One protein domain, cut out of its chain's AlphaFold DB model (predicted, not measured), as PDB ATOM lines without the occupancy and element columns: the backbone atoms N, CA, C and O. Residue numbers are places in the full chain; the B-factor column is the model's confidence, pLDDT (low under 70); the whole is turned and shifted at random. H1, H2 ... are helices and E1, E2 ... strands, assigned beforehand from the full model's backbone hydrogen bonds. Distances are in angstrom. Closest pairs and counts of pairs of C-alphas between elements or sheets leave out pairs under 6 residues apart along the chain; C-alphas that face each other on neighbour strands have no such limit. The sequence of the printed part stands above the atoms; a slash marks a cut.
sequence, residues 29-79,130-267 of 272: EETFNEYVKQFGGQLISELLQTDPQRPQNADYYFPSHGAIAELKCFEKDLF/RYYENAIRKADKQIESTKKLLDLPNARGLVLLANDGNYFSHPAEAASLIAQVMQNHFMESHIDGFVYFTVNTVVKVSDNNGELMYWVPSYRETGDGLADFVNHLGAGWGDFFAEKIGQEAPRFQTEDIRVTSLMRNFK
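AT A GLANCE: This is residues 29 to 79 and 130 to 267 of the 272 residues of an uncharacterized protein of Geobacter sp (UniProt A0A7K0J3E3). A curled, twisted sheet of six strands lies between helices on both faces: H3 and H4 cover one face, and on the other, with H1, is the long helix H5, round which the sheet curls. H6 packs on H4, off the sheet. The printed part has 189 residues, with six named helices and six named strands, in the order H1 H2 E1 E2 H3 E3 H4 E4 E5 H5 E6 H6; the class is mixed, helices and strands. The sheet, E1 E2 E3 E4 E5 E6 across, is mixed. The whole is compact, with a radius of gyration of the C-alphas of 16.3 A and spans of 52 by 39 by 37 A.

HOW THE PARTS SIT: H1, residues 29 to 38, has a height of 7.3 A over the sheet, over none of its strands. H2, residues 44 to 47, only grazes the sheet. E1, residues 60 to 62, and E2, residues 67 to 75, form an antiparallel hairpin; N 60 and O 69 are 2.9 A apart. H3, residues 130 to 149, lies over E2 and E3, residues 156 to 164, at a height of 8.9 A. E2 and E3 are parallel, N 72 and O 160 at 2.8 A. H4, residues 171 to 185, on the same face as H3, lies over E4, residues 193 to 198. H3 touches H4 with residues 132 to 133 alone, the closest C-alphas being those of Glu 133 and Val 181, 6.2 A. E3 and E4 are parallel, N 161 and O 195 at 2.8 A. E4 and E5, residues 211 to 219, form an antiparallel hairpin, N 196 and O 216 at 2.9 A. H5, residues 225 to 245, comes closest to E5 at the C-alphas of Trp 215 and Gly 234, 6.5 A. E6, residues 251 to 253, is parallel to E5, N 252 and O 213 at 2.9 A. E3, H4, E4 and E5, H5, E6 are strand-helix-strand units, two parallel neighbour strands with a helix between, each with a right-handed crossover. H6, residues 259 to 265, touches H4 at Ala 179 and Val 259, closest C-alphas 6.5 A. In H1, H3, H4 and H5 every O i to N i+4 pair is within hydrogen-bond range; in H6, 1 of 3, with 2 of 4 O i to N i+3 pairs; H2 is too short for an O i to N i+4 pair.

IN THESE COORDINATES: H1 begins at C-alpha 29, (-175.411, -288.109, -247.354). H5 spans 30.2 A, H3 28.6 A, E5 26.1 A. H6 ends at C-alpha 265, (-169.300, -256.168, -252.882).

THE WHOLE: Residues 80 to 129 are not printed; C-alphas 79 and 130 are 12.1 A apart. The links H2 to E1 and E4 to E5 are long. Of 46 residues with pLDDT under 70, residues 249 to 267 are among them.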
ATOM      1  N   GLU A  29    -174.101-287.749-247.903       94.62
ATOM      2  CA  GLU A  29    -175.411-288.109-247.354       94.62
ATOM      3  C   GLU A  29    -175.282-289.030-246.134       94.62
ATOM      4  O   GLU A  29    -175.826-288.729-245.077       94.62
ATOM      5  N   GLU A  30    -174.500-290.108-246.232       95.69
ATOM      6  CA  GLU A  30    -174.282-291.044-245.119       95.69
ATOM      7  C   GLU A  30    -173.646-290.349-243.909       95.69
ATOM      8  O   GLU A  30    -174.094-290.511-242.775       95.69
ATOM      9  N   THR A  31    -172.644-289.509-244.162       95.81
ATOM     10  CA  THR A  31    -171.940-288.753-243.122       95.81
ATOM     11  C   THR A  31    -172.867-287.745-242.449       95.81
ATOM     12  O   THR A  31    -172.863-287.607-241.226       95.81
ATOM     13  N   PHE A  32    -173.692-287.044-243.229       97.00
ATOM     14  CA  PHE A  32    -174.646-286.087-242.685       97.00
ATOM     15  C   PHE A  32    -175.786-286.794-241.937       97.00
ATOM     16  O   PHE A  32    -176.230-286.304-240.904       97.00
ATOM     17  N   ASN A  33    -176.203-287.987-242.373       98.00
ATOM     18  CA  ASN A  33    -177.184-288.816-241.668       98.00
ATOM     19  C   ASN A  33    -176.702-289.213-240.264       98.00
ATOM     20  O   ASN A  33    -177.476-289.153-239.306       98.00
ATOM     21  N   GLU A  34    -175.432-289.606-240.128       97.75
ATOM     22  CA  GLU A  34    -174.814-289.868-238.822       97.75
ATOM     23  C   GLU A  34    -174.837-288.618-237.938       97.75
ATOM     24  O   GLU A  34    -175.287-288.674-236.790       97.75
ATOM     25  N   TYR A  35    -174.421-287.479-238.499       97.75
ATOM     26  CA  TYR A  35    -174.422-286.206-237.790       97.75
ATOM     27  C   TYR A  35    -175.822-285.815-237.304       97.75
ATOM     28  O   TYR A  35    -175.991-285.472-236.136       97.75
ATOM     29  N   VAL A  36    -176.842-285.906-238.161       98.12
ATOM     30  CA  VAL A  36    -178.228-285.563-237.811       98.12
ATOM     31  C   VAL A  36    -178.700-286.370-236.606       98.12
ATOM     32  O   VAL A  36    -179.288-285.799-235.688       98.12
ATOM     33  N   LYS A  37    -178.401-287.674-236.560       97.69
ATOM     34  CA  LYS A  37    -178.741-288.523-235.409       97.69
ATOM     35  C   LYS A  37    -178.007-288.086-234.144       97.69
ATOM     36  O   LYS A  37    -178.632-287.980-233.091       97.69
ATOM     37  N   GLN A  38    -176.707-287.800-234.240       97.38
ATOM     38  CA  GLN A  38    -175.909-287.318-233.108       97.38
ATOM     39  C   GLN A  38    -176.386-285.951-232.597       97.38
ATOM     40  O   GLN A  38    -176.400-285.715-231.391       97.38
ATOM     41  N   PHE A  39    -176.833-285.073-233.496       97.06
ATOM     42  CA  PHE A  39    -177.384-283.757-233.176       97.06
ATOM     43  C   PHE A  39    -178.779-283.827-232.516       97.06
ATOM     44  O   PHE A  39    -179.281-282.827-232.005       97.06
ATOM     45  N   GLY A  40    -179.425-284.998-232.507       97.12
ATOM     46  CA  GLY A  40    -180.773-285.194-231.961       97.12
ATOM     47  C   GLY A  40    -181.902-284.992-232.979       97.12
ATOM     48  O   GLY A  40    -183.066-284.860-232.595       97.12
ATOM     49  N   GLY A  41    -181.572-284.956-234.270       97.62
ATOM     50  CA  GLY A  41    -182.529-285.080-235.362       97.62
ATOM     51  C   GLY A  41    -182.886-286.538-235.661       97.62
ATOM     52  O   GLY A  41    -182.361-287.483-235.072       97.62
ATOM     53  N   GLN A  42    -183.816-286.717-236.590       97.69
ATOM     54  CA  GLN A  42    -184.352-288.010-237.000       97.69
ATOM     55  C   GLN A  42    -184.325-288.123-238.521       97.69
ATOM     56  O   GLN A  42    -184.664-287.167-239.222       97.69
ATOM     57  N   LEU A  43    -183.969-289.307-239.027       97.00
ATOM     58  CA  LEU A  43    -184.127-289.625-240.442       97.00
ATOM     59  C   LEU A  43    -185.588-289.979-240.703       97.00
ATOM     60  O   LEU A  43    -186.119-290.933-240.132       97.00
ATOM     61  N   ILE A  44    -186.245-289.239-241.586       94.81
ATOM     62  CA  ILE A  44    -187.656-289.472-241.913       94.81
ATOM     63  C   ILE A  44    -187.851-290.861-242.536       94.81
ATOM     64  O   ILE A  44    -188.857-291.522-242.278       94.81
ATOM     65  N   SER A  45    -186.855-291.347-243.278       92.00
ATOM     66  CA  SER A  45    -186.826-292.703-243.833       92.00
ATOM     67  C   SER A  45    -186.900-293.812-242.775       92.00
ATOM     68  O   SER A  45    -187.392-294.893-243.098       92.00
ATOM     69  N   GLU A  46    -186.452-293.547-241.543       91.81
ATOM     70  CA  GLU A  46    -186.506-294.471-240.400       91.81
ATOM     71  C   GLU A  46    -187.788-294.304-239.574       91.81
ATOM     72  O   GLU A  46    -188.295-295.282-239.025       91.81
ATOM     73  N   LEU A  47    -188.337-293.085-239.504       87.69
ATOM     74  CA  LEU A  47    -189.622-292.812-238.846       87.69
ATOM     75  C   LEU A  47    -190.787-293.459-239.592       87.69
ATOM     76  O   LEU A  47    -191.709-294.019-238.998       87.69
ATOM     77  N   LEU A  48    -190.740-293.365-240.916       83.12
ATOM     78  CA  LEU A  48    -191.729-293.917-241.816       83.12
ATOM     79  C   LEU A  48    -191.241-295.299-242.240       83.12
ATOM     80  O   LEU A  48    -190.446-295.411-243.175       83.12
ATOM     81  N   GLN A  49    -191.707-296.343-241.550       69.69
ATOM     82  CA  GLN A  49    -191.464-297.746-241.914       69.69
ATOM     83  C   GLN A  49    -191.547-297.937-243.442       69.69
ATOM     84  O   GLN A  49    -192.350-297.286-244.110       69.69
ATOM     85  N   THR A  50    -190.687-298.788-244.009       63.16
ATOM     86  CA  THR A  50    -190.491-298.939-245.462       63.16
ATOM     87  C   THR A  50    -191.764-299.383-246.194       63.16
ATOM     88  O   THR A  50    -191.966-300.573-246.428       63.16
ATOM     89  N   ASP A  51    -192.604-298.424-246.582       67.31
ATOM     90  CA  ASP A  51    -193.702-298.604-247.530       67.31
ATOM     91  C   ASP A  51    -193.226-298.204-248.943       67.31
ATOM     92  O   ASP A  51    -192.899-297.032-249.170       67.31
ATOM     93  N   PRO A  52    -193.178-299.140-249.911       67.81
ATOM     94  CA  PRO A  52    -192.786-298.852-251.290       67.81
ATOM     95  C   PRO A  52    -193.718-297.878-252.028       67.81
ATOM     96  O   PRO A  52    -193.322-297.329-253.053       67.81
ATOM     97  N   GLN A  53    -194.952-297.675-251.556       73.19
ATOM     98  CA  GLN A  53    -195.935-296.771-252.168       73.19
ATOM     99  C   GLN A  53    -195.892-295.353-251.580       73.19
ATOM    100  O   GLN A  53    -196.694-294.500-251.970       73.19
ATOM    101  N   ARG A  54    -194.973-295.080-250.646       73.75
ATOM    102  CA  ARG A  54    -194.948-293.798-249.940       73.75
ATOM    103  C   ARG A  54    -194.639-292.626-250.880       73.75
ATOM    104  O   ARG A  54    -193.780-292.746-251.761       73.75
ATOM    105  N   PRO A  55    -195.289-291.467-250.675       80.56
ATOM    106  CA  PRO A  55    -194.926-290.259-251.396       80.56
ATOM    107  C   PRO A  55    -193.487-289.853-251.057       80.56
ATOM    108  O   PRO A  55    -192.964-290.158-249.978       80.56
ATOM    109  N   GLN A  56    -192.847-289.137-251.985       89.19
ATOM    110  CA  GLN A  56    -191.542-288.534-251.725       89.19
ATOM    111  C   GLN A  56    -191.630-287.641-250.484       89.19
ATOM    112  O   GLN A  56    -192.599-286.901-250.315       89.19
ATOM    113  N   ASN A  57    -190.634-287.745-249.618       94.00
ATOM    114  CA  ASN A  57    -190.540-287.034-248.352       94.00
ATOM    115  C   ASN A  57    -189.154-286.403-248.229       94.00
ATOM    116  O   ASN A  57    -188.288-286.637-249.076       94.00
ATOM    117  N   ALA A  58    -189.036-285.529-247.239       97.50
ATOM    118  CA  ALA A  58    -187.813-284.864-246.877       97.50
ATOM    119  C   ALA A  58    -186.901-285.837-246.120       97.50
ATOM    120  O   ALA A  58    -187.394-286.819-245.566       97.50
ATOM    121  N   ASP A  59    -185.608-285.553-246.048       97.94
ATOM    122  CA  ASP A  59    -184.654-286.451-245.388       97.94
ATOM    123  C   ASP A  59    -184.724-286.396-243.854       97.94
ATOM    124  O   ASP A  59    -184.657-287.433-243.182       97.94
ATOM    125  N   TYR A  60    -184.882-285.197-243.280       98.50
ATOM    126  CA  TYR A  60    -184.672-284.962-241.849       98.50
ATOM    127  C   TYR A  60    -185.839-284.277-241.143       98.50
ATOM    128  O   TYR A  60    -186.460-283.346-241.658       98.50
ATOM    129  N   TYR A  61    -186.056-284.678-239.892       98.19
ATOM    130  CA  TYR A  61    -186.926-283.992-238.944       98.19
ATOM    131  C   TYR A  61    -186.159-283.663-237.659       98.19
ATOM    132  O   TYR A  61    -185.467-284.512-237.100       98.19
ATOM    133  N   PHE A  62    -186.297-282.431-237.170       97.88
ATOM    134  CA  PHE A  62    -185.707-281.938-235.925       97.88
ATOM    135  C   PHE A  62    -186.831-281.550-234.952       97.88
ATOM    136  O   PHE A  62    -187.238-280.383-234.917       97.88
ATOM    137  N   PRO A  63    -187.348-282.504-234.151       96.19
ATOM    138  CA  PRO A  63    -188.536-282.286-233.325       96.19
ATOM    139  C   PRO A  63    -188.395-281.133-232.329       96.19
ATOM    140  O   PRO A  63    -189.309-280.327-232.186       96.19
ATOM    141  N   SER A  64    -187.233-281.014-231.680       95.12
ATOM    142  CA  SER A  64    -186.947-279.967-230.687       95.12
ATOM    143  C   SER A  64    -186.930-278.550-231.265       95.12
ATOM    144  O   SER A  64    -187.072-277.589-230.516       95.12
ATOM    145  N   HIS A  65    -186.793-278.425-232.585       94.62
ATOM    146  CA  HIS A  65    -186.734-277.149-233.296       94.62
ATOM    147  C   HIS A  65    -187.944-276.935-234.218       94.62
ATOM    148  O   HIS A  65    -188.039-275.898-234.869       94.62
ATOM    149  N   GLY A  66    -188.860-277.909-234.299       95.56
ATOM    150  CA  GLY A  66    -190.003-277.861-235.208       95.56
ATOM    151  C   GLY A  66    -189.593-277.661-236.669       95.56
ATOM    152  O   GLY A  66    -190.255-276.907-237.379       95.56
ATOM    153  N   ALA A  67    -188.497-278.284-237.114       97.06
ATOM    154  CA  ALA A  67    -187.942-278.086-238.454       97.06
ATOM    155  C   ALA A  67    -187.888-279.393-239.256       97.06
ATOM    156  O   ALA A  67    -187.530-280.443-238.729       97.06
ATOM    157  N   ILE A  68    -188.217-279.314-240.542       98.38
ATOM    158  CA  ILE A  68    -188.073-280.376-241.540       98.38
ATOM    159  C   ILE A  68    -187.032-279.906-242.548       98.38
ATOM    160  O   ILE A  68    -187.136-278.787-243.057       98.38
ATOM    161  N   ALA A  69    -186.045-280.747-242.846       98.56
ATOM    162  CA  ALA A  69    -184.981-280.403-243.774       98.56
ATOM    163  C   ALA A  69    -184.815-281.439-244.887       98.56
ATOM    164  O   ALA A  69    -184.969-282.634-244.657       98.56
ATOM    165  N   GLU A  70    -184.471-280.956-246.078       98.62
ATOM    166  CA  GLU A  70    -184.103-281.776-247.234       98.62
ATOM    167  C   GLU A  70    -182.652-281.515-247.627       98.62
ATOM    168  O   GLU A  70    -182.265-280.353-247.779       98.62
ATOM    169  N   LEU A  71    -181.874-282.572-247.864       98.19
ATOM    170  CA  LEU A  71    -180.510-282.504-248.370       98.19
ATOM    171  C   LEU A  71    -180.474-282.673-249.891       98.19
ATOM    172  O   LEU A  71    -181.080-283.562-250.482       98.19
ATOM    173  N   LYS A  72    -179.708-281.811-250.559       95.62
ATOM    174  CA  LYS A  72    -179.340-281.967-251.967       95.62
ATOM    175  C   LYS A  72    -177.831-281.908-252.107       95.62
ATOM    176  O   LYS A  72    -177.223-280.867-251.864       95.62
ATOM    177  N   CYS A  73    -177.259-283.024-252.541       91.75
ATOM    178  CA  CYS A  73    -175.840-283.152-252.837       91.75
ATOM    179  C   CYS A  73    -175.560-282.763-254.292       91.75
ATOM    180  O   CYS A  73    -176.205-283.236-255.228       91.75
ATOM    181  N   PHE A  74    -174.591-281.876-254.470       86.12
ATOM    182  CA  PHE A  74    -174.106-281.393-255.752       86.12
ATOM    183  C   PHE A  74    -172.698-281.928-255.972       86.12
ATOM    184  O   PHE A  74    -171.716-281.288-255.600       86.12
ATOM    185  N   GLU A  75    -172.629-283.123-256.545       76.50
ATOM    186  CA  GLU A  75    -171.383-283.847-256.788       76.50
ATOM    187  C   GLU A  75    -170.482-283.144-257.826       76.50
ATOM    188  O   GLU A  75    -170.914-282.272-258.595       76.50
ATOM    189  N   LYS A  76    -169.205-283.558-257.859       56.81
ATOM    190  CA  LYS A  76    -168.138-283.113-258.787       56.81
ATOM    191  C   LYS A  76    -168.576-282.972-260.243       56.81
ATOM    192  O   LYS A  76    -168.075-282.109-260.959       56.81
ATOM    193  N   ASP A  77    -169.556-283.769-260.627       54.91
ATOM    194  CA  ASP A  77    -169.962-284.038-261.991       54.91
ATOM    195  C   ASP A  77    -171.252-283.304-262.383       54.91
ATOM    196  O   ASP A  77    -172.100-283.836-263.112       54.91
ATOM    197  N   LEU A  78    -171.408-282.045-261.945       52.91
ATOM    198  CA  LEU A  78    -172.341-281.167-262.648       52.91
ATOM    199  C   LEU A  78    -171.915-281.170-264.112       52.91
ATOM    200  O   LEU A  78    -170.764-280.889-264.433       52.91
ATOM    201  N   PHE A  79    -172.857-281.527-264.973       54.34
ATOM    202  CA  PHE A  79    -172.698-281.641-266.414       54.34
ATOM    203  C   PHE A  79    -172.063-282.914-267.004       54.34
ATOM    204  O   PHE A  79    -171.737-282.904-268.187       54.34
ATOM    205  N   ARG A 130    -180.578-272.894-263.323       88.06
ATOM    206  CA  ARG A 130    -181.603-273.908-263.610       88.06
ATOM    207  C   ARG A 130    -181.380-275.180-262.797       88.06
ATOM    208  O   ARG A 130    -182.341-275.808-262.356       88.06
ATOM    209  N   TYR A 131    -180.123-275.557-262.601       86.69
ATOM    210  CA  TYR A 131    -179.766-276.709-261.794       86.69
ATOM    211  C   TYR A 131    -180.186-276.534-260.324       86.69
ATOM    212  O   TYR A 131    -180.933-277.367-259.803       86.69
ATOM    213  N   TYR A 132    -179.822-275.409-259.696       91.44
ATOM    214  CA  TYR A 132    -180.262-275.083-258.335       91.44
ATOM    215  C   TYR A 132    -181.784-274.993-258.228       91.44
ATOM    216  O   TYR A 132    -182.375-275.554-257.311       91.44
ATOM    217  N   GLU A 133    -182.436-274.351-259.194       94.69
ATOM    218  CA  GLU A 133    -183.891-274.234-259.224       94.69
ATOM    219  C   GLU A 133    -184.590-275.596-259.251       94.69
ATOM    220  O   GLU A 133    -185.550-275.814-258.511       94.69
ATOM    221  N   ASN A 134    -184.108-276.536-260.066       93.50
ATOM    222  CA  ASN A 134    -184.674-277.882-260.127       93.50
ATOM    223  C   ASN A 134    -184.501-278.639-258.805       93.50
ATOM    224  O   ASN A 134    -185.419-279.347-258.387       93.50
ATOM    225  N   ALA A 135    -183.344-278.498-258.152       94.56
ATOM    226  CA  ALA A 135    -183.077-279.121-256.859       94.56
ATOM    227  C   ALA A 135    -183.999-278.561-255.763       94.56
ATOM    228  O   ALA A 135    -184.671-279.329-255.076       94.56
ATOM    229  N   ILE A 136    -184.112-277.232-255.679       96.94
ATOM    230  CA  ILE A 136    -184.972-276.527-254.718       96.94
ATOM    231  C   ILE A 136    -186.447-276.870-254.950       96.94
ATOM    232  O   ILE A 136    -187.176-277.138-254.002       96.94
ATOM    233  N   ARG A 137    -186.895-276.954-256.208       97.69
ATOM    234  CA  ARG A 137    -188.275-277.333-256.546       97.69
ATOM    235  C   ARG A 137    -188.637-278.744-256.087       97.69
ATOM    236  O   ARG A 137    -189.784-278.991-255.728       97.69
ATOM    237  N   LYS A 138    -187.690-279.685-256.145       97.00
ATOM    238  CA  LYS A 138    -187.889-281.037-255.603       97.00
ATOM    239  C   LYS A 138    -187.953-280.998-254.079       97.00
ATOM    240  O   LYS A 138    -188.884-281.564-253.516       97.00
ATOM    241  N   ALA A 139    -187.032-280.266-253.454       98.12
ATOM    242  CA  ALA A 139    -186.990-280.115-252.007       98.12
ATOM    243  C   ALA A 139    -188.280-279.504-251.441       98.12
ATOM    244  O   ALA A 139    -188.835-280.039-250.491       98.12
ATOM    245  N   ASP A 140    -188.823-278.462-252.075       98.31
ATOM    246  CA  ASP A 140    -190.106-277.855-251.692       98.31
ATOM    247  C   ASP A 140    -191.245-278.887-251.656       98.31
ATOM    248  O   ASP A 140    -191.942-279.015-250.652       98.31
ATOM    249  N   LYS A 141    -191.377-279.706-252.709       98.06
ATOM    250  CA  LYS A 141    -192.392-280.773-252.772       98.06
ATOM    251  C   LYS A 141    -192.197-281.840-251.696       98.06
ATOM    252  O   LYS A 141    -193.173-282.343-251.144       98.06
ATOM    253  N   GLN A 142    -190.950-282.212-251.420       97.94
ATOM    254  CA  GLN A 142    -190.607-283.194-250.391       97.94
ATOM    255  C   GLN A 142    -190.926-282.669-248.989       97.94
ATOM    256  O   GLN A 142    -191.542-283.380-248.192       97.94
ATOM    257  N   ILE A 143    -190.595-281.407-248.712       98.38
ATOM    258  CA  ILE A 143    -190.926-280.721-247.461       98.38
ATOM    259  C   ILE A 143    -192.447-280.611-247.304       98.38
ATOM    260  O   ILE A 143    -192.973-280.996-246.262       98.38
ATOM    261  N   GLU A 144    -193.171-280.159-248.331       97.94
ATOM    262  CA  GLU A 144    -194.639-280.086-248.324       97.94
ATOM    263  C   GLU A 144    -195.277-281.445-248.008       97.94
ATOM    264  O   GLU A 144    -196.131-281.556-247.127       97.94
ATOM    265  N   SER A 145    -194.859-282.485-248.729       96.75
ATOM    266  CA  SER A 145    -195.357-283.848-248.549       96.75
ATOM    267  C   SER A 145    -195.096-284.355-247.130       96.75
ATOM    268  O   SER A 145    -195.990-284.911-246.496       96.75
ATOM    269  N   THR A 146    -193.913-284.078-246.581       97.00
ATOM    270  CA  THR A 146    -193.540-284.471-245.214       97.00
ATOM    271  C   THR A 146    -194.367-283.754-244.161       97.00
ATOM    272  O   THR A 146    -194.858-284.400-243.239       97.00
ATOM    273  N   LYS A 147    -194.575-282.437-244.309       97.31
ATOM    274  CA  LYS A 147    -195.444-281.657-243.414       97.31
ATOM    275  C   LYS A 147    -196.838-282.276-243.336       97.31
ATOM    276  O   LYS A 147    -197.384-282.402-242.248       97.31
ATOM    277  N   LYS A 148    -197.392-282.710-244.474       95.94
ATOM    278  CA  LYS A 148    -198.693-283.398-244.530       95.94
ATOM    279  C   LYS A 148    -198.637-284.787-243.899       95.94
ATOM    280  O   LYS A 148    -199.527-285.144-243.139       95.94
ATOM    281  N   LEU A 149    -197.602-285.564-244.210       94.06
ATOM    282  CA  LEU A 149    -197.470-286.953-243.772       94.06
ATOM    283  C   LEU A 149    -197.274-287.087-242.257       94.06
ATOM    284  O   LEU A 149    -197.769-288.041-241.665       94.06
ATOM    285  N   LEU A 150    -196.572-286.137-241.641       93.94
ATOM    286  CA  LEU A 150    -196.317-286.110-240.199       93.94
ATOM    287  C   LEU A 150    -197.333-285.261-239.414       93.94
ATOM    288  O   LEU A 150    -197.198-285.155-238.200       93.94
ATOM    289  N   ASP A 151    -198.323-284.661-240.085       95.81
ATOM    290  CA  ASP A 151    -199.278-283.702-239.502       95.81
ATOM    291  C   ASP A 151    -198.589-282.514-238.792       95.81
ATOM    292  O   ASP A 151    -198.919-282.109-237.679       95.81
ATOM    293  N   LEU A 152    -197.582-281.944-239.463       96.75
ATOM    294  CA  LEU A 152    -196.752-280.833-238.986       96.75
ATOM    295  C   LEU A 152    -196.870-279.599-239.904       96.75
ATOM    296  O   LEU A 152    -195.869-279.153-240.472       96.75
ATOM    297  N   PRO A 153    -198.065-278.998-240.063       96.44
ATOM    298  CA  PRO A 153    -198.270-277.886-240.999       96.44
ATOM    299  C   PRO A 153    -197.444-276.637-240.653       96.44
ATOM    300  O   PRO A 153    -197.081-275.876-241.545       96.44
ATOM    301  N   ASN A 154    -197.110-276.455-239.372       95.50
ATOM    302  CA  ASN A 154    -196.362-275.300-238.870       95.50
ATOM    303  C   ASN A 154    -194.847-275.539-238.776       95.50
ATOM    304  O   ASN A 154    -194.127-274.646-238.329       95.50
ATOM    305  N   ALA A 155    -194.350-276.727-239.143       96.38
ATOM    306  CA  ALA A 155    -192.914-276.975-239.120       96.38
ATOM    307  C   ALA A 155    -192.192-276.056-240.116       96.38
ATOM    308  O   ALA A 155    -192.678-275.813-241.225       96.38
ATOM    309  N   ARG A 156    -191.011-275.562-239.747       96.19
ATOM    310  CA  ARG A 156    -190.155-274.773-240.638       96.19
ATOM    311  C   ARG A 156    -189.507-275.679-241.680       96.19
ATOM    312  O   ARG A 156    -189.020-276.751-241.337       96.19
ATOM    313  N   GLY A 157    -189.519-275.277-242.944       97.38
ATOM    314  CA  GLY A 157    -188.835-275.975-244.029       97.38
ATOM    315  C   GLY A 157    -187.430-275.429-244.254       97.38
ATOM    316  O   GLY A 157    -187.255-274.226-244.429       97.38
ATOM    317  N   LEU A 158    -186.435-276.307-244.303       97.75
ATOM    318  CA  LEU A 158    -185.038-275.959-244.559       97.75
ATOM    319  C   LEU A 158    -184.502-276.761-245.746       97.75
ATOM    320  O   LEU A 158    -184.682-277.972-245.814       97.75
ATOM    321  N   VAL A 159    -183.798-276.112-246.671       98.25
ATOM    322  CA  VAL A 159    -183.070-276.826-247.732       98.25
ATOM    323  C   VAL A 159    -181.572-276.766-247.466       98.25
ATOM    324  O   VAL A 159    -180.988-275.689-247.375       98.25
ATOM    325  N   LEU A 160    -180.944-277.929-247.367       98.00
ATOM    326  CA  LEU A 160    -179.510-278.105-247.190       98.00
ATOM    327  C   LEU A 160    -178.895-278.421-248.559       98.00
ATOM    328  O   LEU A 160    -179.224-279.418-249.193       98.00
ATOM    329  N   LEU A 161    -178.027-277.546-249.044       95.44
ATOM    330  CA  LEU A 161    -177.423-277.603-250.372       95.44
ATOM    331  C   LEU A 161    -175.926-277.881-250.223       95.44
ATOM    332  O   LEU A 161    -175.125-276.957-250.052       95.44
ATOM    333  N   ALA A 162    -175.563-279.159-250.273       92.94
ATOM    334  CA  ALA A 162    -174.192-279.611-250.103       92.94
ATOM    335  C   ALA A 162    -173.442-279.559-251.433       92.94
ATOM    336  O   ALA A 162    -173.757-280.285-252.372       92.94
ATOM    337  N   ASN A 163    -172.416-278.720-251.517       89.19
ATOM    338  CA  ASN A 163    -171.420-278.791-252.570       89.19
ATOM    339  C   ASN A 163    -170.410-279.905-252.247       89.19
ATOM    340  O   ASN A 163    -169.552-279.755-251.369       89.19
ATOM    341  N   ASP A 164    -170.514-280.999-252.996       85.19
ATOM    342  CA  ASP A 164    -169.680-282.189-252.889       85.19
ATOM    343  C   ASP A 164    -168.626-282.225-254.009       85.19
ATOM    344  O   ASP A 164    -168.692-282.987-254.976       85.19
ATOM    345  N   GLY A 165    -167.638-281.338-253.911       69.44
ATOM    346  CA  GLY A 165    -166.541-281.284-254.872       69.44
ATOM    347  C   GLY A 165    -166.887-280.577-256.182       69.44
ATOM    348  O   GLY A 165    -166.121-280.670-257.137       69.44
ATOM    349  N   ASN A 166    -167.996-279.850-256.265       71.00
ATOM    350  CA  ASN A 166    -168.302-279.041-257.427       71.00
ATOM    351  C   ASN A 166    -167.496-277.728-257.465       71.00
ATOM    352  O   ASN A 166    -167.694-276.825-256.648       71.00
ATOM    353  N   TYR A 167    -166.629-277.599-258.470       64.38
ATOM    354  CA  TYR A 167    -165.771-276.424-258.687       64.38
ATOM    355  C   TYR A 167    -166.323-275.440-259.734       64.38
ATOM    356  O   TYR A 167    -165.606-274.536-260.159       64.38
ATOM    357  N   PHE A 168    -167.573-275.601-260.185       66.38
ATOM    358  CA  PHE A 168    -168.135-274.810-261.285       66.38
ATOM    359  C   PHE A 168    -168.227-273.312-260.980       66.38
ATOM    360  O   PHE A 168    -168.089-272.481-261.875       66.38
ATOM    361  N   SER A 169    -168.492-272.961-259.724       67.81
ATOM    362  CA  SER A 169    -168.601-271.571-259.286       67.81
ATOM    363  C   SER A 169    -167.997-271.404-257.904       67.81
ATOM    364  O   SER A 169    -167.975-272.342-257.104       67.81
ATOM    365  N   HIS A 170    -167.512-270.198-257.619       74.75
ATOM    366  CA  HIS A 170    -167.041-269.866-256.282       74.75
ATOM    367  C   HIS A 170    -168.210-269.996-255.277       74.75
ATOM    368  O   HIS A 170    -169.318-269.563-255.606       74.75
ATOM    369  N   PRO A 171    -168.007-270.509-254.046       76.44
ATOM    370  CA  PRO A 171    -169.063-270.671-253.036       76.44
ATOM    371  C   PRO A 171    -169.979-269.452-252.863       76.44
ATOM    372  O   PRO A 171    -171.200-269.572-252.800       76.44
ATOM    373  N   ALA A 172    -169.391-268.253-252.844       76.75
ATOM    374  CA  ALA A 172    -170.136-266.999-252.739       76.75
ATOM    375  C   ALA A 172    -171.029-266.711-253.965       76.75
ATOM    376  O   ALA A 172    -172.122-266.163-253.820       76.75
ATOM    377  N   GLU A 173    -170.589-267.084-255.171       79.31
ATOM    378  CA  GLU A 173    -171.394-266.960-256.392       79.31
ATOM    379  C   GLU A 173    -172.543-267.972-256.391       79.31
ATOM    380  O   GLU A 173    -173.676-267.595-256.694       79.31
ATOM    381  N   ALA A 174    -172.282-269.218-255.978       84.75
ATOM    382  CA  ALA A 174    -173.309-270.245-255.813       84.75
ATOM    383  C   ALA A 174    -174.391-269.797-254.820       84.75
ATOM    384  O   ALA A 174    -175.570-269.756-255.170       84.75
ATOM    385  N   ALA A 175    -173.993-269.374-253.614       86.44
ATOM    386  CA  ALA A 175    -174.914-268.877-252.594       86.44
ATOM    387  C   ALA A 175    -175.739-267.675-253.093       86.44
ATOM    388  O   ALA A 175    -176.949-267.619-252.878       86.44
ATOM    389  N   SER A 176    -175.117-266.745-253.829       85.75
ATOM    390  CA  SER A 176    -175.813-265.604-254.439       85.75
ATOM    391  C   SER A 176    -176.823-266.024-255.514       85.75
ATOM    392  O   SER A 176    -177.928-265.480-255.577       85.75
ATOM    393  N   LEU A 177    -176.481-267.000-256.361       89.25
ATOM    394  CA  LEU A 177    -177.406-267.544-257.356       89.25
ATOM    395  C   LEU A 177    -178.597-268.241-256.695       89.25
ATOM    396  O   LEU A 177    -179.733-267.997-257.098       89.25
ATOM    397  N   ILE A 178    -178.345-269.067-255.679       92.12
ATOM    398  CA  ILE A 178    -179.378-269.765-254.905       92.12
ATOM    399  C   ILE A 178    -180.318-268.752-254.253       92.12
ATOM    400  O   ILE A 178    -181.532-268.849-254.416       92.12
ATOM    401  N   ALA A 179    -179.771-267.726-253.601       91.12
ATOM    402  CA  ALA A 179    -180.555-266.658-252.995       91.12
ATOM    403  C   ALA A 179    -181.477-265.955-254.007       91.12
ATOM    404  O   ALA A 179    -182.649-265.714-253.724       91.12
ATOM    405  N   GLN A 180    -180.981-265.674-255.215       90.94
ATOM    406  CA  GLN A 180    -181.799-265.093-256.284       90.94
ATOM    407  C   GLN A 180    -182.892-266.048-256.777       90.94
ATOM    408  O   GLN A 180    -183.984-265.601-257.113       90.94
ATOM    409  N   VAL A 181    -182.615-267.352-256.857       93.00
ATOM    410  CA  VAL A 181    -183.626-268.365-257.206       93.00
ATOM    411  C   VAL A 181    -184.725-268.402-256.147       93.00
ATOM    412  O   VAL A 181    -185.903-268.343-256.495       93.00
ATOM    413  N   MET A 182    -184.343-268.428-254.870       92.50
ATOM    414  CA  MET A 182    -185.273-268.394-253.742       92.50
ATOM    415  C   MET A 182    -186.170-267.155-253.789       92.50
ATOM    416  O   MET A 182    -187.393-267.284-253.787       92.50
ATOM    417  N   GLN A 183    -185.567-265.968-253.923       90.44
ATOM    418  CA  GLN A 183    -186.287-264.694-253.962       90.44
ATOM    419  C   GLN A 183    -187.261-264.595-255.141       90.44
ATOM    420  O   GLN A 183    -188.343-264.029-255.003       90.44
ATOM    421  N   ASN A 184    -186.888-265.125-256.306       90.94
ATOM    422  CA  ASN A 184    -187.708-264.971-257.499       90.94
ATOM    423  C   ASN A 184    -188.837-266.005-257.573       90.94
ATOM    424  O   ASN A 184    -189.903-265.682-258.089       90.94
ATOM    425  N   HIS A 185    -188.598-267.250-257.146       92.50
ATOM    426  CA  HIS A 185    -189.490-268.376-257.464       92.50
ATOM    427  C   HIS A 185    -190.080-269.088-256.235       92.50
ATOM    428  O   HIS A 185    -190.993-269.892-256.408       92.50
ATOM    429  N   PHE A 186    -189.580-268.836-255.019       93.94
ATOM    430  CA  PHE A 186    -189.912-269.643-253.834       93.94
ATOM    431  C   PHE A 186    -190.275-268.816-252.591       93.94
ATOM    432  O   PHE A 186    -190.245-269.342-251.483       93.94
ATOM    433  N   MET A 187    -190.664-267.546-252.751       89.31
ATOM    434  CA  MET A 187    -191.105-266.700-251.629       89.31
ATOM    435  C   MET A 187    -192.429-267.147-250.996       89.31
ATOM    436  O   MET A 187    -192.678-266.835-249.838       89.31
ATOM    437  N   GLU A 188    -193.255-267.891-251.733       91.38
ATOM    438  CA  GLU A 188    -194.535-268.446-251.262       91.38
ATOM    439  C   GLU A 188    -194.482-269.980-251.113       91.38
ATOM    440  O   GLU A 188    -195.510-270.648-251.088       91.38
ATOM    441  N   SER A 189    -193.277-270.559-251.043       94.94
ATOM    442  CA  SER A 189    -193.069-272.011-250.928       94.94
ATOM    443  C   SER A 189    -193.110-272.498-249.473       94.94
ATOM    444  O   SER A 189    -193.245-271.698-248.540       94.94
ATOM    445  N   HIS A 190    -192.902-273.800-249.260       97.12
ATOM    446  CA  HIS A 190    -192.810-274.417-247.932       97.12
ATOM    447  C   HIS A 190    -191.419-274.299-247.293       97.12
ATOM    448  O   HIS A 190    -191.209-274.875-246.222       97.12
ATOM    449  N   ILE A 191    -190.495-273.583-247.944       96.50
ATOM    450  CA  ILE A 191    -189.099-273.399-247.535       96.50
ATOM    451  C   ILE A 191    -188.924-272.043-246.844       96.50
ATOM    452  O   ILE A 191    -189.031-270.991-247.478       96.50
ATOM    453  N   ASP A 192    -188.577-272.068-245.565       94.69
ATOM    454  CA  ASP A 192    -188.328-270.892-244.730       94.69
ATOM    455  C   ASP A 192    -186.863-270.420-244.791       94.69
ATOM    456  O   ASP A 192    -186.577-269.240-244.588       94.69
ATOM    457  N   GLY A 193    -185.928-271.310-245.133       93.31
ATOM    458  CA  GLY A 193    -184.519-270.967-245.312       93.31
ATOM    459  C   GLY A 193    -183.730-272.011-246.094       93.31
ATOM    460  O   GLY A 193    -184.216-273.106-246.386       93.31
ATOM    461  N   PHE A 194    -182.487-271.677-246.423       95.38
ATOM    462  CA  PHE A 194    -181.529-272.615-246.994       95.38
ATOM    463  C   PHE A 194    -180.151-272.479-246.347       95.38
ATOM    464  O   PHE A 194    -179.801-271.433-245.806       95.38
ATOM    465  N   VAL A 195    -179.351-273.536-246.461       94.44
ATOM    466  CA  VAL A 195    -177.915-273.527-246.168       94.44
ATOM    467  C   VAL A 195    -177.181-274.012-247.399       94.44
ATOM    468  O   VAL A 195    -177.454-275.104-247.885       94.44
ATOM    469  N   TYR A 196    -176.229-273.229-247.891       93.00
ATOM    470  CA  TYR A 196    -175.225-273.715-248.829       93.00
ATOM    471  C   TYR A 196    -173.940-274.036-248.070       93.00
ATOM    472  O   TYR A 196    -173.431-273.183-247.341       93.00
ATOM    473  N   PHE A 197    -173.402-275.241-248.236       90.94
ATOM    474  CA  PHE A 197    -172.187-275.651-247.533       90.94
ATOM    475  C   PHE A 197    -171.289-276.542-248.387       90.94
ATOM    476  O   PHE A 197    -171.745-277.151-249.350       90.94
ATOM    477  N   THR A 198    -169.998-276.592-248.068       87.31
ATOM    478  CA  THR A 198    -168.998-277.406-248.785       87.31
ATOM    479  C   THR A 198    -168.522-278.559-247.911       87.31
ATOM    480  O   THR A 198    -168.293-278.346-246.723       87.31
ATOM    481  N   VAL A 199    -168.318-279.740-248.499       84.50
ATOM    482  CA  VAL A 199    -167.827-280.927-247.770       84.50
ATOM    483  C   VAL A 199    -166.483-281.395-248.333       84.50
ATOM    484  O   VAL A 199    -165.441-281.127-247.750       84.50
ATOM    485  N   ASN A 200    -166.476-281.993-249.526       78.88
ATOM    486  CA  ASN A 200    -165.261-282.516-250.172       78.88
ATOM    487  C   ASN A 200    -164.546-281.479-251.062       78.88
ATOM    488  O   ASN A 200    -163.817-281.825-252.002       78.88
ATOM    489  N   THR A 201    -164.769-280.194-250.781       68.88
ATOM    490  CA  THR A 201    -164.173-279.062-251.493       68.88
ATOM    491  C   THR A 201    -163.517-278.139-250.490       68.88
ATOM    492  O   THR A 201    -164.167-277.645-249.573       68.88
ATOM    493  N   VAL A 202    -162.247-277.847-250.723       62.75
ATOM    494  CA  VAL A 202    -161.475-276.903-249.921       62.75
ATOM    495  C   VAL A 202    -161.296-275.615-250.702       62.75
ATOM    496  O   VAL A 202    -160.840-275.618-251.849       62.75
ATOM    497  N   VAL A 203    -161.696-274.504-250.097       58.25
ATOM    498  CA  VAL A 203    -161.609-273.185-250.720       58.25
ATOM    499  C   VAL A 203    -160.400-272.490-250.129       58.25
ATOM    500  O   VAL A 203    -160.323-272.278-248.920       58.25
ATOM    501  N   LYS A 204    -159.437-272.154-250.988       56.41
ATOM    502  CA  LYS A 204    -158.258-271.396-250.576       56.41
ATOM    503  C   LYS A 204    -158.661-269.947-250.336       56.41
ATOM    504  O   LYS A 204    -159.033-269.256-251.282       56.41
ATOM    505  N   VAL A 205    -158.544-269.480-249.100       50.03
ATOM    506  CA  VAL A 205    -158.567-268.042-248.811       50.03
ATOM    507  C   VAL A 205    -157.147-267.502-248.952       50.03
ATOM    508  O   VAL A 205    -156.188-268.136-248.515       50.03
ATOM    509  N   SER A 206    -157.008-266.372-249.646       45.16
ATOM    510  CA  SER A 206    -155.722-265.761-249.997       45.16
ATOM    511  C   SER A 206    -154.784-265.580-248.797       45.16
ATOM    512  O   SER A 206    -155.220-265.336-247.673       45.16
ATOM    513  N   ASP A 207    -153.489-265.684-249.097       44.72
ATOM    514  CA  ASP A 207    -152.287-265.457-248.281       44.72
ATOM    515  C   ASP A 207    -152.063-266.323-247.036       44.72
ATOM    516  O   ASP A 207    -150.922-266.416-246.591       44.72
ATOM    517  N   ASN A 208    -153.073-267.031-246.518       42.22
ATOM    518  CA  ASN A 208    -152.935-267.757-245.249       42.22
ATOM    519  C   ASN A 208    -153.225-269.263-245.309       42.22
ATOM    520  O   ASN A 208    -153.655-269.815-244.304       42.22
ATOM    521  N   ASN A 209    -152.997-269.915-246.462       45.59
ATOM    522  CA  ASN A 209    -152.977-271.380-246.688       45.59
ATOM    523  C   ASN A 209    -154.094-272.235-246.032       45.59
ATOM    524  O   ASN A 209    -153.999-273.460-246.022       45.59
ATOM    525  N   GLY A 210    -155.159-271.617-245.523       46.59
ATOM    526  CA  GLY A 210    -156.253-272.276-244.830       46.59
ATOM    527  C   GLY A 210    -157.287-272.793-245.817       46.59
ATOM    528  O   GLY A 210    -157.737-272.067-246.708       46.59
ATOM    529  N   GLU A 211    -157.656-274.054-245.645       58.78
ATOM    530  CA  GLU A 211    -158.746-274.709-246.357       58.78
ATOM    531  C   GLU A 211    -160.044-274.481-245.566       58.78
ATOM    532  O   GLU A 211    -160.247-275.112-244.535       58.78
ATOM    533  N   LEU A 212    -160.900-273.541-245.998       66.44
ATOM    534  CA  LEU A 212    -162.143-273.230-245.275       66.44
ATOM    535  C   LEU A 212    -163.323-274.070-245.765       66.44
ATOM    536  O   LEU A 212    -163.596-274.123-246.968       66.44
ATOM    537  N   MET A 213    -164.079-274.625-244.816       75.25
ATOM    538  CA  MET A 213    -165.440-275.095-245.072       75.25
ATOM    539  C   MET A 213    -166.418-273.927-245.019       75.25
ATOM    540  O   MET A 213    -166.419-273.144-244.065       75.25
ATOM    541  N   TYR A 214    -167.273-273.831-246.031       83.50
ATOM    542  CA  TYR A 214    -168.352-272.856-246.073       83.50
ATOM    543  C   TYR A 214    -169.590-273.407-245.377       83.50
ATOM    544  O   TYR A 214    -170.017-274.518-245.674       83.50
ATOM    545  N   TRP A 215    -170.197-272.585-244.526       89.00
ATOM    546  CA  TRP A 215    -171.569-272.738-244.051       89.00
ATOM    547  C   TRP A 215    -172.284-271.400-244.233       89.00
ATOM    548  O   TRP A 215    -172.029-270.435-243.509       89.00
ATOM    549  N   VAL A 216    -173.134-271.319-245.254       89.69
ATOM    550  CA  VAL A 216    -173.770-270.073-245.695       89.69
ATOM    551  C   VAL A 216    -175.285-270.200-245.570       89.69
ATOM    552  O   VAL A 216    -175.937-270.684-246.502       89.69
ATOM    553  N   PRO A 217    -175.856-269.792-244.426       91.12
ATOM    554  CA  PRO A 217    -177.293-269.781-244.244       91.12
ATOM    555  C   PRO A 217    -177.937-268.531-244.858       91.12
ATOM    556  O   PRO A 217    -177.325-267.464-244.948       91.12
ATOM    557  N   SER A 218    -179.201-268.657-245.248       89.75
ATOM    558  CA  SER A 218    -180.061-267.534-245.616       89.75
ATOM    559  C   SER A 218    -181.523-267.875-245.343       89.75
ATOM    560  O   SER A 218    -181.954-269.018-245.516       89.75
ATOM    561  N   TYR A 219    -182.289-266.871-244.927       88.69
ATOM    562  CA  TYR A 219    -183.642-267.035-244.405       88.69
ATOM    563  C   TYR A 219    -184.619-266.103-245.117       88.69
ATOM    564  O   TYR A 219    -184.242-265.021-245.576       88.69
ATOM    565  N   ARG A 220    -185.889-266.511-245.197       84.56
ATOM    566  CA  ARG A 220    -186.972-265.659-245.708       84.56
ATOM    567  C   ARG A 220    -187.243-264.485-244.768       84.56
ATOM    568  O   ARG A 220    -187.411-263.359-245.228       84.56
ATOM    569  N   GLU A 221    -187.268-264.752-243.466       78.06
ATOM    570  CA  GLU A 221    -187.491-263.763-242.415       78.06
ATOM    571  C   GLU A 221    -186.366-263.850-241.383       78.06
ATOM    572  O   GLU A 221    -185.913-264.934-241.033       78.06
ATOM    573  N   THR A 222    -185.890-262.698-240.910       59.91
ATOM    574  CA  THR A 222    -184.867-262.616-239.862       59.91
ATOM    575  C   THR A 222    -185.566-262.333-238.535       59.91
ATOM    576  O   THR A 222    -186.047-261.214-238.340       59.91
ATOM    577  N   GLY A 223    -185.652-263.317-237.636       56.62
ATOM    578  CA  GLY A 223    -186.242-263.119-236.301       56.62
ATOM    579  C   GLY A 223    -186.947-264.328-235.685       56.62
ATOM    580  O   GLY A 223    -187.545-264.195-234.620       56.62
ATOM    581  N   ASP A 224    -186.903-265.490-236.329       59.50
ATOM    582  CA  ASP A 224    -187.451-266.738-235.821       59.50
ATOM    583  C   ASP A 224    -186.335-267.660-235.302       59.50
ATOM    584  O   ASP A 224    -185.183-267.587-235.726       59.50
ATOM    585  N   GLY A 225    -186.667-268.569-234.381       78.44
ATOM    586  CA  GLY A 225    -185.716-269.554-233.841       78.44
ATOM    587  C   GLY A 225    -185.067-270.473-234.893       78.44
ATOM    588  O   GLY A 225    -184.210-271.282-234.543       78.44
ATOM    589  N   LEU A 226    -185.438-270.348-236.175       87.06
ATOM    590  CA  LEU A 226    -184.801-271.026-237.301       87.06
ATOM    591  C   LEU A 226    -183.342-270.584-237.475       87.06
ATOM    592  O   LEU A 226    -182.492-271.430-237.744       87.06
ATOM    593  N   ALA A 227    -183.031-269.296-237.297       89.31
ATOM    594  CA  ALA A 227    -181.659-268.808-237.423       89.31
ATOM    595  C   ALA A 227    -180.741-269.414-236.350       89.31
ATOM    596  O   ALA A 227    -179.682-269.954-236.675       89.31
ATOM    597  N   ASP A 228    -181.189-269.411-235.093       89.12
ATOM    598  CA  ASP A 228    -180.460-270.005-233.969       89.12
ATOM    599  C   ASP A 228    -180.271-271.514-234.157       89.12
ATOM    600  O   ASP A 228    -179.158-272.023-234.015       89.12
ATOM    601  N   PHE A 229    -181.333-272.222-234.563       93.00
ATOM    602  CA  PHE A 229    -181.263-273.643-234.903       93.00
ATOM    603  C   PHE A 229    -180.231-273.916-236.004       93.00
ATOM    604  O   PHE A 229    -179.374-274.779-235.838       93.00
ATOM    605  N   VAL A 230    -180.275-273.178-237.116       93.31
ATOM    606  CA  VAL A 230    -179.375-273.397-238.259       93.31
ATOM    607  C   VAL A 230    -177.926-273.047-237.920       93.31
ATOM    608  O   VAL A 230    -177.011-273.729-238.380       93.31
ATOM    609  N   ASN A 231    -177.694-272.022-237.101       90.31
ATOM    610  CA  ASN A 231    -176.354-271.689-236.621       90.31
ATOM    611  C   ASN A 231    -175.805-272.778-235.694       90.31
ATOM    612  O   ASN A 231    -174.644-273.159-235.830       90.31
ATOM    613  N   HIS A 232    -176.640-273.320-234.807       92.56
ATOM    614  CA  HIS A 232    -176.263-274.436-233.943       92.56
ATOM    615  C   HIS A 232    -175.998-275.715-234.751       92.56
ATOM    616  O   HIS A 232    -174.990-276.383-234.528       92.56
ATOM    617  N   LEU A 233    -176.838-276.006-235.749       94.94
ATOM    618  CA  LEU A 233    -176.646-277.116-236.681       94.94
ATOM    619  C   LEU A 233    -175.338-276.966-237.475       94.94
ATOM    620  O   LEU A 233    -174.647-277.954-237.698       94.94
ATOM    621  N   GLY A 234    -174.969-275.752-237.881       92.88
ATOM    622  CA  GLY A 234    -173.708-275.494-238.581       92.88
ATOM    623  C   GLY A 234    -172.478-275.652-237.696       92.88
ATOM    624  O   GLY A 234    -171.491-276.264-238.109       92.88
ATOM    625  N   ALA A 235    -172.545-275.142-236.465       90.44
ATOM    626  CA  ALA A 235    -171.476-275.294-235.484       90.44
ATOM    627  C   ALA A 235    -171.224-276.776-235.173       90.44
ATOM    628  O   ALA A 235    -170.093-277.242-235.326       90.44
ATOM    629  N   GLY A 236    -172.285-277.525-234.853       92.81
ATOM    630  CA  GLY A 236    -172.197-278.959-234.580       92.81
ATOM    631  C   GLY A 236    -171.710-279.768-235.782       92.81
ATOM    632  O   GLY A 236    -170.910-280.684-235.609       92.81
ATOM    633  N   TRP A 237    -172.114-279.401-237.006       93.06
ATOM    634  CA  TRP A 237    -171.663-280.085-238.220       93.06
ATOM    635  C   TRP A 237    -170.162-279.927-238.390       93.06
ATOM    636  O   TRP A 237    -169.457-280.890-238.675       93.06
ATOM    637  N   GLY A 238    -169.658-278.712-238.190       88.62
ATOM    638  CA  GLY A 238    -168.236-278.462-238.285       88.62
ATOM    639  C   GLY A 238    -167.427-279.220-237.226       88.62
ATOM    640  O   GLY A 238    -166.308-279.637-237.527       88.62
ATOM    641  N   ASP A 239    -167.952-279.368-236.002       89.88
ATOM    642  CA  ASP A 239    -167.287-280.115-234.918       89.88
ATOM    643  C   ASP A 239    -167.233-281.601-235.265       89.88
ATOM    644  O   ASP A 239    -166.160-282.203-235.268       89.88
ATOM    645  N   PHE A 240    -168.380-282.151-235.666       92.00
ATOM    646  CA  PHE A 240    -168.506-283.527-236.127       92.00
ATOM    647  C   PHE A 240    -167.589-283.823-237.318       92.00
ATOM    648  O   PHE A 240    -166.893-284.834-237.341       92.00
ATOM    649  N   PHE A 241    -167.558-282.933-238.312       88.50
ATOM    650  CA  PHE A 241    -166.731-283.108-239.500       88.50
ATOM    651  C   PHE A 241    -165.242-283.129-239.145       88.50
ATOM    652  O   PHE A 241    -164.531-284.019-239.603       88.50
ATOM    653  N   ALA A 242    -164.779-282.193-238.305       86.44
ATOM    654  CA  ALA A 242    -163.390-282.138-237.846       86.44
ATOM    655  C   ALA A 242    -162.977-283.425-237.108       86.44
ATOM    656  O   ALA A 242    -161.901-283.972-237.360       86.44
ATOM    657  N   GLU A 243    -163.859-283.956-236.257       89.44
ATOM    658  CA  GLU A 243    -163.665-285.253-235.601       89.44
ATOM    659  C   GLU A 243    -163.581-286.394-236.627       89.44
ATOM    660  O   GLU A 243    -162.648-287.198-236.583       89.44
ATOM    661  N   LYS A 244    -164.501-286.431-237.600       88.62
ATOM    662  CA  LYS A 244    -164.579-287.476-238.633       88.62
ATOM    663  C   LYS A 244    -163.319-287.548-239.499       88.62
ATOM    664  O   LYS A 244    -162.896-288.647-239.853       88.62
ATOM    665  N   ILE A 245    -162.719-286.403-239.831       84.69
ATOM    666  CA  ILE A 245    -161.484-286.337-240.634       84.69
ATOM    667  C   ILE A 245    -160.199-286.364-239.791       84.69
ATOM    668  O   ILE A 245    -159.105-286.429-240.354       84.69
ATOM    669  N   GLY A 246    -160.311-286.307-238.459       82.62
ATOM    670  CA  GLY A 246    -159.180-286.293-237.530       82.62
ATOM    671  C   GLY A 246    -158.298-285.041-237.621       82.62
ATOM    672  O   GLY A 246    -157.111-285.113-237.306       82.62
ATOM    673  N   GLN A 247    -158.840-283.917-238.096       77.56
ATOM    674  CA  GLN A 247    -158.110-282.664-238.326       77.56
ATOM    675  C   GLN A 247    -158.990-281.459-237.985       77.56
ATOM    676  O   GLN A 247    -160.200-281.484-238.210       77.56
ATOM    677  N   GLU A 248    -158.386-280.372-237.496       70.50
ATOM    678  CA  GLU A 248    -159.104-279.100-237.386       70.50
ATOM    679  C   GLU A 248    -159.493-278.607-238.784       70.50
ATOM    680  O   GLU A 248    -158.642-278.420-239.652       70.50
ATOM    681  N   ALA A 249    -160.786-278.378-238.996       63.50
ATOM    682  CA  ALA A 249    -161.298-277.796-240.226       63.50
ATOM    683  C   ALA A 249    -161.662-276.329-239.957       63.50
ATOM    684  O   ALA A 249    -162.679-276.072-239.297       63.50
ATOM    685  N   PRO A 250    -160.854-275.350-240.411       58.84
ATOM    686  CA  PRO A 250    -161.170-273.953-240.183       58.84
ATOM    687  C   PRO A 250    -162.467-273.592-240.923       58.84
ATOM    688  O   PRO A 250    -162.721-274.013-242.054       58.84
ATOM    689  N   ARG A 251    -163.346-272.857-240.236       64.50
ATOM    690  CA  ARG A 251    -164.730-272.631-240.677       64.50
ATOM    691  C   ARG A 251    -164.929-271.197-241.114       64.50
ATOM    692  O   ARG A 251    -164.514-270.266-240.427       64.50
ATOM    693  N   PHE A 252    -165.634-271.031-242.224       59.50
ATOM    694  CA  PHE A 252    -166.218-269.757-242.596       59.50
ATOM    695  C   PHE A 252    -167.734-269.838-242.438       59.50
ATOM    696  O   PHE A 252    -168.432-270.425-243.268       59.50
ATOM    697  N   GLN A 253    -168.230-269.236-241.360       57.78
ATOM    698  CA  GLN A 253    -169.653-269.025-241.133       57.78
ATOM    699  C   GLN A 253    -169.957-267.548-241.355       57.78
ATOM    700  O   GLN A 253    -169.350-266.679-240.730       57.78
ATOM    701  N   THR A 254    -170.876-267.251-242.267       57.81
ATOM    702  CA  THR A 254    -171.367-265.880-242.433       57.81
ATOM    703  C   THR A 254    -172.524-265.639-241.481       57.81
ATOM    704  O   THR A 254    -173.503-266.385-241.520       57.81
ATOM    705  N   GLU A 255    -172.453-264.573-240.689       51.00
ATOM    706  CA  GLU A 255    -173.619-264.046-239.983       51.00
ATOM    707  C   GLU A 255    -174.553-263.410-241.019       51.00
ATOM    708  O   GLU A 255    -174.265-262.337-241.541       51.00
ATOM    709  N   ASP A 256    -175.615-264.133-241.376       47.31
ATOM    710  CA  ASP A 256    -176.756-263.673-242.173       47.31
ATOM    711  C   ASP A 256    -176.395-262.849-243.427       47.31
ATOM    712  O   ASP A 256    -176.288-261.614-243.431       47.31
ATOM    713  N   ILE A 257    -176.273-263.541-244.562       49.69
ATOM    714  CA  ILE A 257    -176.257-262.854-245.847       49.69
ATOM    715  C   ILE A 257    -177.677-262.372-246.129       49.69
ATOM    716  O   ILE A 257    -178.471-263.024-246.811       49.69
ATOM    717  N   ARG A 258    -177.966-261.138-245.706       44.25
ATOM    718  CA  ARG A 258    -178.944-260.330-246.428       44.25
ATOM    719  C   ARG A 258    -178.442-260.270-247.861       44.25
ATOM    720  O   ARG A 258    -177.411-259.669-248.128       44.25
ATOM    721  N   VAL A 259    -179.161-260.892-248.788       40.94
ATOM    722  CA  VAL A 259    -178.836-261.005-250.226       40.94
ATOM    723  C   VAL A 259    -178.346-259.674-250.836       40.94
ATOM    724  O   VAL A 259    -177.541-259.649-251.766       40.94
ATOM    725  N   THR A 260    -178.757-258.543-250.262       37.00
ATOM    726  CA  THR A 260    -178.330-257.188-250.623       37.00
ATOM    727  C   THR A 260    -176.874-256.829-250.274       37.00
ATOM    728  O   THR A 260    -176.289-256.007-250.983       37.00
ATOM    729  N   SER A 261    -176.255-257.405-249.237       36.97
ATOM    730  CA  SER A 261    -174.878-257.090-248.815       36.97
ATOM    731  C   SER A 261    -173.824-257.774-249.695       36.97
ATOM    732  O   SER A 261    -172.886-257.105-250.131       36.97
ATOM    733  N   LEU A 262    -174.024-259.040-250.092       38.88
ATOM    734  CA  LEU A 262    -173.174-259.699-251.099       38.88
ATOM    735  C   LEU A 262    -173.251-259.005-252.471       38.88
ATOM    736  O   LEU A 262    -172.245-258.913-253.175       38.88
ATOM    737  N   MET A 263    -174.410-258.446-252.840       32.75
ATOM    738  CA  MET A 263    -174.543-257.662-254.075       32.75
ATOM    739  C   MET A 263    -173.826-256.301-254.025       32.75
ATOM    740  O   MET A 263    -173.492-255.763-255.084       32.75
ATOM    741  N   ARG A 264    -173.549-255.732-252.839       31.52
ATOM    742  CA  ARG A 264    -172.760-254.487-252.726       31.52
ATOM    743  C   ARG A 264    -171.274-254.711-253.009       31.52
ATOM    744  O   ARG A 264    -170.667-253.847-253.635       31.52
ATOM    745  N   ASN A 265    -170.724-255.876-252.671       26.27
ATOM    746  CA  ASN A 265    -169.300-256.168-252.882       26.27
ATOM    747  C   ASN A 265    -168.941-256.551-254.329       26.27
ATOM    748  O   ASN A 265    -167.774-256.498-254.695       26.27
ATOM    749  N   PHE A 266    -169.924-256.843-255.188       24.58
ATOM    750  CA  PHE A 266    -169.697-257.066-256.626       24.58
ATOM    751  C   PHE A 266    -169.915-255.819-257.502       24.58
ATOM    752  O   PHE A 266    -169.632-255.858-258.700       24.58
ATOM    753  N   LYS A 267    -170.397-254.699-256.939       25.66
ATOM    754  CA  LYS A 267    -170.621-253.445-257.687       25.66
ATOM    755  C   LYS A 267    -169.439-252.463-257.684       25.66
ATOM    756  O   LYS A 267    -169.540-251.432-258.337       25.66
TER     757      LYS A 267